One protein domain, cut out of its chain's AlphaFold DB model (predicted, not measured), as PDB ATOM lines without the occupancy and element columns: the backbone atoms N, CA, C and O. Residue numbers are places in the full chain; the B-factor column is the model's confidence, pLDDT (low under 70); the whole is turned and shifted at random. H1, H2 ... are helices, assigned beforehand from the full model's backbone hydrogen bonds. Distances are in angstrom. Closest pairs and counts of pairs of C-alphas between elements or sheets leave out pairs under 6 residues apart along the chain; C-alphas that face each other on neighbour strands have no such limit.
ATOM      1  N   ALA A  95     136.906 172.661 119.940       54.72
ATOM      2  CA  ALA A  95     135.540 172.159 119.796       54.72
ATOM      3  C   ALA A  95     134.521 173.312 119.893       54.72
ATOM      4  O   ALA A  95     134.092 173.677 120.983       54.72
ATOM      5  N   ALA A  96     134.104 173.870 118.750       58.91
ATOM      6  CA  ALA A  96     133.183 175.017 118.671       58.91
ATOM      7  C   ALA A  96     131.755 174.762 119.218       58.91
ATOM      8  O   ALA A  96     130.974 175.698 119.358       58.91
ATOM      9  N   GLN A  97     131.402 173.512 119.530       66.56
ATOM     10  CA  GLN A  97     130.077 173.103 120.011       66.56
ATOM     11  C   GLN A  97     130.200 172.027 121.095       66.56
ATOM     12  O   GLN A  97     129.866 170.858 120.897       66.56
ATOM     13  N   PHE A  98     130.742 172.414 122.246       58.91
ATOM     14  CA  PHE A  98     130.787 171.550 123.417       58.91
ATOM     15  C   PHE A  98     129.701 171.968 124.411       58.91
ATOM     16  O   PHE A  98     129.836 172.977 125.100       58.91
ATOM     17  N   GLU A  99     128.615 171.198 124.487       57.16
ATOM     18  CA  GLU A  99     127.615 171.354 125.544       57.16
ATOM     19  C   GLU A  99     127.956 170.438 126.719       57.16
ATOM     20  O   GLU A  99     127.956 169.209 126.602       57.16
ATOM     21  N   PHE A 100     128.212 171.042 127.878       55.28
ATOM     22  CA  PHE A 100     128.316 170.306 129.130       55.28
ATOM     23  C   PHE A 100     126.948 169.727 129.499       55.28
ATOM     24  O   PHE A 100     126.027 170.450 129.880       55.28
ATOM     25  N   LYS A 101     126.813 168.402 129.415       66.62
ATOM     26  CA  LYS A 101     125.584 167.727 129.840       66.62
ATOM     27  C   LYS A 101     125.505 167.691 131.372       66.62
ATOM     28  O   LYS A 101     126.518 167.410 132.010       66.62
ATOM     29  N   PRO A 102     124.315 167.850 131.982       55.38
ATOM     30  CA  PRO A 102     124.113 167.737 133.433       55.38
ATOM     31  C   PRO A 102     124.714 166.467 134.055       55.38
ATOM     32  O   PRO A 102     125.258 166.503 135.155       55.38
ATOM     33  N   MET A 103     124.719 165.358 133.309       49.88
ATOM     34  CA  MET A 103     125.345 164.107 133.748       49.88
ATOM     35  C   MET A 103     126.868 164.187 133.919       49.88
ATOM     36  O   MET A 103     127.420 163.469 134.745       49.88
ATOM     37  N   MET A 104     127.555 165.078 133.203       56.62
ATOM     38  CA  MET A 104     128.995 165.297 133.372       56.62
ATOM     39  C   MET A 104     129.301 165.993 134.702       56.62
ATOM     40  O   MET A 104     130.262 165.634 135.377       56.62
ATOM     41  N   PHE A 105     128.447 166.927 135.126       65.38
ATOM     42  CA  PHE A 105     128.548 167.530 136.456       65.38
ATOM     43  C   PHE A 105     128.227 166.519 137.552       65.38
ATOM     44  O   PHE A 105     128.895 166.505 138.580       65.38
ATOM     45  N   GLN A 106     127.272 165.621 137.311       58.75
ATOM     46  CA  GLN A 106     126.948 164.556 138.256       58.75
ATOM     47  C   GLN A 106     128.091 163.540 138.408       58.75
ATOM     48  O   GLN A 106     128.356 163.067 139.514       58.75
ATOM     49  N   MET A 107     128.820 163.252 137.327       58.50
ATOM     50  CA  MET A 107     130.045 162.447 137.369       58.50
ATOM     51  C   MET A 107     131.171 163.147 138.141       58.50
ATOM     52  O   MET A 107     131.802 162.517 138.983       58.50
ATOM     53  N   LEU A 108     131.386 164.450 137.940       65.38
ATOM     54  CA  LEU A 108     132.365 165.221 138.723       65.38
ATOM     55  C   LEU A 108     131.987 165.293 140.211       65.38
ATOM     56  O   LEU A 108     132.855 165.181 141.071       65.38
ATOM     57  N   GLN A 109     130.692 165.401 140.517       60.56
ATOM     58  CA  GLN A 109     130.182 165.358 141.886       60.56
ATOM     59  C   GLN A 109     130.388 163.988 142.540       60.56
ATOM     60  O   GLN A 109     130.668 163.937 143.725       60.56
ATOM     61  N   THR A 110     130.304 162.882 141.797       61.88
ATOM     62  CA  THR A 110     130.468 161.529 142.363       61.88
ATOM     63  C   THR A 110     131.910 161.022 142.377       61.88
ATOM     64  O   THR A 110     132.245 160.198 143.222       61.88
ATOM     65  N   VAL A 111     132.772 161.493 141.472       60.16
ATOM     66  CA  VAL A 111     134.183 161.070 141.375       60.16
ATOM     67  C   VAL A 111     135.127 162.021 142.128       60.16
ATOM     68  O   VAL A 111     136.205 161.600 142.532       60.16
ATOM     69  N   GLY A 112     134.722 163.277 142.363       59.47
ATOM     70  CA  GLY A 112     135.557 164.339 142.938       59.47
ATOM     71  C   GLY A 112     135.002 165.002 144.203       59.47
ATOM     72  O   GLY A 112     135.401 166.118 144.522       59.47
ATOM     73  N   GLN A 113     134.088 164.365 144.936       68.50
ATOM     74  CA  GLN A 113     133.628 164.907 146.216       68.50
ATOM     75  C   GLN A 113     134.665 164.661 147.317       68.50
ATOM     76  O   GLN A 113     134.859 163.533 147.759       68.50
ATOM     77  N   PHE A 114     135.325 165.736 147.741       73.69
ATOM     78  CA  PHE A 114     136.109 165.791 148.970       73.69
ATOM     79  C   PHE A 114     135.300 166.526 150.025       73.69
ATOM     80  O   PHE A 114     134.971 167.701 149.852       73.69
ATOM     81  N   TYR A 115     134.968 165.843 151.114       77.69
ATOM     82  CA  TYR A 115     134.178 166.433 152.194       77.69
ATOM     83  C   TYR A 115     135.057 166.965 153.326       77.69
ATOM     84  O   TYR A 115     134.539 167.504 154.304       77.69
ATOM     85  N   GLY A 116     136.380 166.805 153.212       79.69
ATOM     86  CA  GLY A 116     137.315 167.156 154.277       79.69
ATOM     87  C   GLY A 116     137.132 166.280 155.514       79.69
ATOM     88  O   GLY A 116     137.446 166.709 156.625       79.69
ATOM     89  N   ALA A 117     136.582 165.074 155.346       83.19
ATOM     90  CA  ALA A 117     136.428 164.143 156.449       83.19
ATOM     91  C   ALA A 117     137.811 163.702 156.944       83.19
ATOM     92  O   ALA A 117     138.714 163.457 156.152       83.19
ATOM     93  N   ALA A 118     137.968 163.525 158.258       80.50
ATOM     94  CA  ALA A 118     139.240 163.090 158.851       80.50
ATOM     95  C   ALA A 118     139.702 161.695 158.372       80.50
ATOM     96  O   ALA A 118     140.842 161.302 158.605       80.50
ATOM     97  N   THR A 119     138.808 160.939 157.733       88.25
ATOM     98  CA  THR A 119     139.062 159.626 157.134       88.25
ATOM     99  C   THR A 119     139.497 159.697 155.670       88.25
ATOM    100  O   THR A 119     139.900 158.677 155.118       88.25
ATOM    101  N   GLU A 120     139.362 160.854 155.021       82.81
ATOM    102  CA  GLU A 120     139.723 161.054 153.618       82.81
ATOM    103  C   GLU A 120     141.149 161.595 153.515       82.81
ATOM    104  O   GLU A 120     141.537 162.500 154.251       82.81
ATOM    105  N   ASP A 121     141.927 161.047 152.581       83.94
ATOM    106  CA  ASP A 121     143.273 161.533 152.284       83.94
ATOM    107  C   ASP A 121     143.202 162.638 151.207       83.94
ATOM    108  O   ASP A 121     142.855 162.345 150.055       83.94
ATOM    109  N   PRO A 122     143.554 163.895 151.542       82.50
ATOM    110  CA  PRO A 122     143.535 165.005 150.593       82.50
ATOM    111  C   PRO A 122     144.478 164.798 149.396       82.50
ATOM    112  O   PRO A 122     144.176 165.238 148.289       82.50
ATOM    113  N   HIS A 123     145.610 164.113 149.587       80.00
ATOM    114  CA  HIS A 123     146.598 163.896 148.527       80.00
ATOM    115  C   HIS A 123     146.124 162.836 147.536       80.00
ATOM    116  O   HIS A 123     146.243 163.016 146.321       80.00
ATOM    117  N   LEU A 124     145.540 161.747 148.043       79.19
ATOM    118  CA  LEU A 124     144.899 160.734 147.208       79.19
ATOM    119  C   LEU A 124     143.741 161.340 146.410       79.19
ATOM    120  O   LEU A 124     143.590 161.045 145.225       79.19
ATOM    121  N   HIS A 125     142.966 162.219 147.046       78.38
ATOM    122  CA  HIS A 125     141.865 162.913 146.398       78.38
ATOM    123  C   HIS A 125     142.340 163.805 145.243       78.38
ATOM    124  O   HIS A 125     141.844 163.686 144.124       78.38
ATOM    125  N   LEU A 126     143.341 164.659 145.486       75.06
ATOM    126  CA  LEU A 126     143.915 165.528 144.454       75.06
ATOM    127  C   LEU A 126     144.451 164.724 143.267       75.06
ATOM    128  O   LEU A 126     144.218 165.095 142.117       75.06
ATOM    129  N   LYS A 127     145.110 163.591 143.525       70.88
ATOM    130  CA  LYS A 127     145.592 162.697 142.469       70.88
ATOM    131  C   LYS A 127     144.445 162.151 141.612       70.88
ATOM    132  O   LYS A 127     144.508 162.243 140.390       70.88
ATOM    133  N   GLN A 128     143.387 161.641 142.240       71.12
ATOM    134  CA  GLN A 128     142.220 161.091 141.539       71.12
ATOM    135  C   GLN A 128     141.466 162.158 140.736       71.12
ATOM    136  O   GLN A 128     141.027 161.902 139.615       71.12
ATOM    137  N   PHE A 129     141.353 163.372 141.278       71.31
ATOM    138  CA  PHE A 129     140.740 164.506 140.592       71.31
ATOM    139  C   PHE A 129     141.549 164.942 139.361       71.31
ATOM    140  O   PHE A 129     140.975 165.198 138.303       71.31
ATOM    141  N   LEU A 130     142.879 164.995 139.469       67.38
ATOM    142  CA  LEU A 130     143.763 165.331 138.350       67.38
ATOM    143  C   LEU A 130     143.781 164.238 137.273       67.38
ATOM    144  O   LEU A 130     143.740 164.560 136.089       67.38
ATOM    145  N   GLU A 131     143.772 162.962 137.664       64.56
ATOM    146  CA  GLU A 131     143.624 161.833 136.735       64.56
ATOM    147  C   GLU A 131     142.286 161.912 135.983       64.56
ATOM    148  O   GLU A 131     142.265 161.801 134.758       64.56
ATOM    149  N   ALA A 132     141.182 162.222 136.670       61.50
ATOM    150  CA  ALA A 132     139.877 162.419 136.038       61.50
ATOM    151  C   ALA A 132     139.833 163.651 135.109       61.50
ATOM    152  O   ALA A 132     139.223 163.598 134.043       61.50
ATOM    153  N   ASN A 133     140.515 164.743 135.472       59.66
ATOM    154  CA  ASN A 133     140.635 165.951 134.643       59.66
ATOM    155  C   ASN A 133     141.630 165.817 133.480       59.66
ATOM    156  O   ASN A 133     141.612 166.648 132.572       59.66
ATOM    157  N   SER A 134     142.487 164.791 133.475       58.28
ATOM    158  CA  SER A 134     143.386 164.493 132.350       58.28
ATOM    159  C   SER A 134     142.662 163.866 131.152       58.28
ATOM    160  O   SER A 134     143.206 163.790 130.048       58.28
ATOM    161  N   ILE A 135     141.406 163.456 131.348       61.75
ATOM    162  CA  ILE A 135     140.568 162.859 130.319       61.75
ATOM    163  C   ILE A 135     140.073 163.961 129.372       61.75
ATOM    164  O   ILE A 135     139.028 164.580 129.560       61.75
ATOM    165  N   ALA A 136     140.859 164.210 128.326       59.56
ATOM    166  CA  ALA A 136     140.632 165.301 127.379       59.56
ATOM    167  C   ALA A 136     139.499 165.037 126.366       59.56
ATOM    168  O   ALA A 136     139.125 165.939 125.617       59.56
ATOM    169  N   THR A 137     138.961 163.812 126.301       60.50
ATOM    170  CA  THR A 137     137.929 163.437 125.322       60.50
ATOM    171  C   THR A 137     136.839 162.560 125.932       60.50
ATOM    172  O   THR A 137     137.080 161.773 126.845       60.50
ATOM    173  N   TRP A 138     135.628 162.657 125.380       60.78
ATOM    174  CA  TRP A 138     134.483 161.846 125.802       60.78
ATOM    175  C   TRP A 138     134.728 160.339 125.665       60.78
ATOM    176  O   TRP A 138     134.330 159.573 126.536       60.78
ATOM    177  N   ASN A 139     135.400 159.916 124.592       64.50
ATOM    178  CA  ASN A 139     135.661 158.500 124.345       64.50
ATOM    179  C   ASN A 139     136.550 157.901 125.441       64.50
ATOM    180  O   ASN A 139     136.226 156.841 125.959       64.50
ATOM    181  N   ALA A 140     137.595 158.622 125.859       65.81
ATOM    182  CA  ALA A 140     138.463 158.187 126.951       65.81
ATOM    183  C   ALA A 140     137.712 158.121 128.295       65.81
ATOM    184  O   ALA A 140     137.891 157.174 129.057       65.81
ATOM    185  N   LEU A 141     136.804 159.071 128.559       72.12
ATOM    186  CA  LEU A 141     135.961 159.037 129.761       72.12
ATOM    187  C   LEU A 141     135.020 157.830 129.753       72.12
ATOM    188  O   LEU A 141     134.864 157.147 130.764       72.12
ATOM    189  N   ALA A 142     134.380 157.581 128.611       68.06
ATOM    190  CA  ALA A 142     133.453 156.476 128.438       68.06
ATOM    191  C   ALA A 142     134.161 155.120 128.564       68.06
ATOM    192  O   ALA A 142     133.623 154.221 129.207       68.06
ATOM    193  N   GLU A 143     135.362 154.968 128.004       69.81
ATOM    194  CA  GLU A 143     136.156 153.742 128.127       69.81
ATOM    195  C   GLU A 143     136.557 153.456 129.575       69.81
ATOM    196  O   GLU A 143     136.303 152.354 130.060       69.81
ATOM    197  N   GLU A 144     137.087 154.445 130.298       72.75
ATOM    198  CA  GLU A 144     137.432 154.305 131.721       72.75
ATOM    199  C   GLU A 144     136.204 153.982 132.584       72.75
ATOM    200  O   GLU A 144     136.226 153.092 133.441       72.75
ATOM    201  N   PHE A 145     135.076 154.646 132.319       76.69
ATOM    202  CA  PHE A 145     133.814 154.358 132.995       76.69
ATOM    203  C   PHE A 145     133.356 152.911 132.761       76.69
ATOM    204  O   PHE A 145     133.003 152.197 133.705       76.69
ATOM    205  N   LEU A 146     133.376 152.451 131.509       75.19
ATOM    206  CA  LEU A 146     132.994 151.086 131.158       75.19
ATOM    207  C   LEU A 146     133.960 150.059 131.756       75.19
ATOM    208  O   LEU A 146     133.506 149.044 132.284       75.19
ATOM    209  N   ALA A 147     135.264 150.330 131.745       75.75
ATOM    210  CA  ALA A 147     136.270 149.468 132.353       75.75
ATOM    211  C   ALA A 147     136.045 149.313 133.866       75.75
ATOM    212  O   ALA A 147     136.085 148.195 134.388       75.75
ATOM    213  N   LYS A 148     135.735 150.415 134.560       78.19
ATOM    214  CA  LYS A 148     135.515 150.433 136.010       78.19
ATOM    215  C   LYS A 148     134.207 149.767 136.435       78.19
ATOM    216  O   LYS A 148     134.199 148.982 137.384       78.19
ATOM    217  N   TYR A 149     133.096 150.071 135.764       75.69
ATOM    218  CA  TYR A 149     131.758 149.661 136.223       75.69
ATOM    219  C   TYR A 149     131.186 148.443 135.490       75.69
ATOM    220  O   TYR A 149     130.375 147.704 136.060       75.69
ATOM    221  N   PHE A 150     131.650 148.178 134.268       76.88
ATOM    222  CA  PHE A 150     131.221 147.057 133.428       76.88
ATOM    223  C   PHE A 150     132.402 146.168 133.001       76.88
ATOM    224  O   PHE A 150     132.549 145.860 131.811       76.88
ATOM    225  N   PRO A 151     133.237 145.695 133.949       83.25
ATOM    226  CA  PRO A 151     134.421 144.922 133.610       83.25
ATOM    227  C   PRO A 151     134.040 143.645 132.859       83.25
ATOM    228  O   PRO A 151     133.041 142.984 133.170       83.25
ATOM    229  N   ALA A 152     134.867 143.273 131.879       81.25
ATOM    230  CA  ALA A 152     134.611 142.148 130.979       81.25
ATOM    231  C   ALA A 152     134.292 140.844 131.730       81.25
ATOM    232  O   ALA A 152     133.409 140.099 131.313       81.25
ATOM    233  N   VAL A 153     134.946 140.617 132.874       85.81
ATOM    234  CA  VAL A 153     134.724 139.454 133.748       85.81
ATOM    235  C   VAL A 153     133.317 139.451 134.350       85.81
ATOM    236  O   VAL A 153     132.628 138.435 134.289       85.81
ATOM    237  N   LYS A 154     132.850 140.586 134.886       82.94
ATOM    238  CA  LYS A 154     131.500 140.706 135.462       82.94
ATOM    239  C   LYS A 154     130.435 140.526 134.382       82.94
ATOM    240  O   LYS A 154     129.474 139.794 134.584       82.94
ATOM    241  N   ASN A 155     130.661 141.117 133.210       82.12
ATOM    242  CA  ASN A 155     129.801 140.941 132.044       82.12
ATOM    243  C   ASN A 155     129.771 139.487 131.544       82.12
ATOM    244  O   ASN A 155     128.708 138.972 131.207       82.12
ATOM    245  N   ALA A 156     130.917 138.803 131.507       85.94
ATOM    246  CA  ALA A 156     130.996 137.393 131.136       85.94
ATOM    247  C   ALA A 156     130.266 136.501 132.147       85.94
ATOM    248  O   ALA A 156     129.523 135.613 131.737       85.94
ATOM    249  N   LYS A 157     130.414 136.782 133.448       89.56
ATOM    250  CA  LYS A 157     129.669 136.098 134.507       89.56
ATOM    251  C   LYS A 157     128.163 136.294 134.341       89.56
ATOM    252  O   LYS A 157     127.450 135.308 134.267       89.56
ATOM    253  N   MET A 158     127.686 137.531 134.192       90.94
ATOM    254  CA  MET A 158     126.256 137.815 133.992       90.94
ATOM    255  C   MET A 158     125.697 137.114 132.746       90.94
ATOM    256  O   MET A 158     124.607 136.555 132.790       90.94
ATOM    257  N   ARG A 159     126.456 137.087 131.641       92.25
ATOM    258  CA  ARG A 159     126.076 136.326 130.440       92.25
ATOM    259  C   ARG A 159     125.982 134.826 130.708       92.25
ATOM    260  O   ARG A 159     125.049 134.193 130.223       92.25
ATOM    261  N   ASN A 160     126.924 134.263 131.462       92.44
ATOM    262  CA  ASN A 160     126.885 132.859 131.861       92.44
ATOM    263  C   ASN A 160     125.677 132.578 132.764       92.44
ATOM    264  O   ASN A 160     124.916 131.667 132.466       92.44
ATOM    265  N   ASP A 161     125.435 133.409 133.779       92.69
ATOM    266  CA  ASP A 161     124.293 133.283 134.691       92.69
ATOM    267  C   ASP A 161     122.961 133.273 133.908       92.69
ATOM    268  O   ASP A 161     122.122 132.410 134.134       92.69
ATOM    269  N   ILE A 162     122.800 134.153 132.908       92.94
ATOM    270  CA  ILE A 162     121.615 134.171 132.028       92.94
ATOM    271  C   ILE A 162     121.540 132.922 131.138       92.94
ATOM    272  O   ILE A 162     120.473 132.336 130.981       92.94
ATOM    273  N   THR A 163     122.655 132.505 130.531       93.50
ATOM    274  CA  THR A 163     122.667 131.376 129.576       93.50
ATOM    275  C   THR A 163     122.488 130.027 130.275       93.50
ATOM    276  O   THR A 163     121.961 129.083 129.693       93.50
ATOM    277  N   SER A 164     122.950 129.926 131.519       92.25
ATOM    278  CA  SER A 164     122.874 128.724 132.350       92.25
ATOM    279  C   SER A 164     121.598 128.659 133.195       92.25
ATOM    280  O   SER A 164     121.378 127.654 133.874       92.25
ATOM    281  N   PHE A 165     120.760 129.698 133.137       93.25
ATOM    282  CA  PHE A 165     119.554 129.816 133.944       93.25
ATOM    283  C   PHE A 165     118.578 128.656 133.708       93.25
ATOM    284  O   PHE A 165     118.318 128.243 132.574       93.25
TER     285      PHE A 165
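This is residues 95 to 165 of the 176 residues of the protein "Retrotrans_gag domain-containing protein" of Trifolium pratense (UniProt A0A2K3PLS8). An open chain of four helices with no packed core: H1 and H2 run loosely side by side in opposite ways, H3 turns back from the end of H2, and H4 sticks out beyond H3 as a free arm. Residues 95 to 103, a tail and the first two residues of H1, stick out elsewhere, and so does the loop of residues 115 to 121. The printed part has 71 residues with four named helices, in the order H1, H2, H3, H4, and no named strand; its class is all helix. It is only just loose, close to extended, with a radius of gyration of the C-alphas of 16.5 A, and flat, spanning 46 by 42 by 19 A.

H2, residues 122 to 133, and H1, residues 102 to 111, are close but not clearly touching; their closest C-alphas, those of Val 111 and Phe 129, are 7.4 A apart. They run opposite ways at a shallow tilt of 32 degrees, only just short of steep. H3, residues 138 to 149, is apart from H2, but only just, with their closest C-alphas 8.1 A apart. H4, residues 152 to 163, and H3 meet only through their link. H1 is apart from H3 and H4, and H2 from H4. In H1, H2, H3 and H4 every O i to N i+4 pair is within hydrogen-bond range.

H2 is 16.2 A long, beginning at C-alpha 122 (143.535, 165.005, 150.593). H3 measures 16.3 A, H4 16.1 A and H1 14.5 A. H1 begins at C-alpha 102 (124.113, 167.737, 133.433), and H4 ends at C-alpha 163 (122.667, 131.376, 129.576).

The C-alphas farthest apart, those of Ala 96 and Phe 165, are 49.6 A apart. The printed part has no cut and no long link. Mean pLDDT of the printed part is 72.6; residues 95 to 113, 130 to 140 and 142 to 143 are under 70.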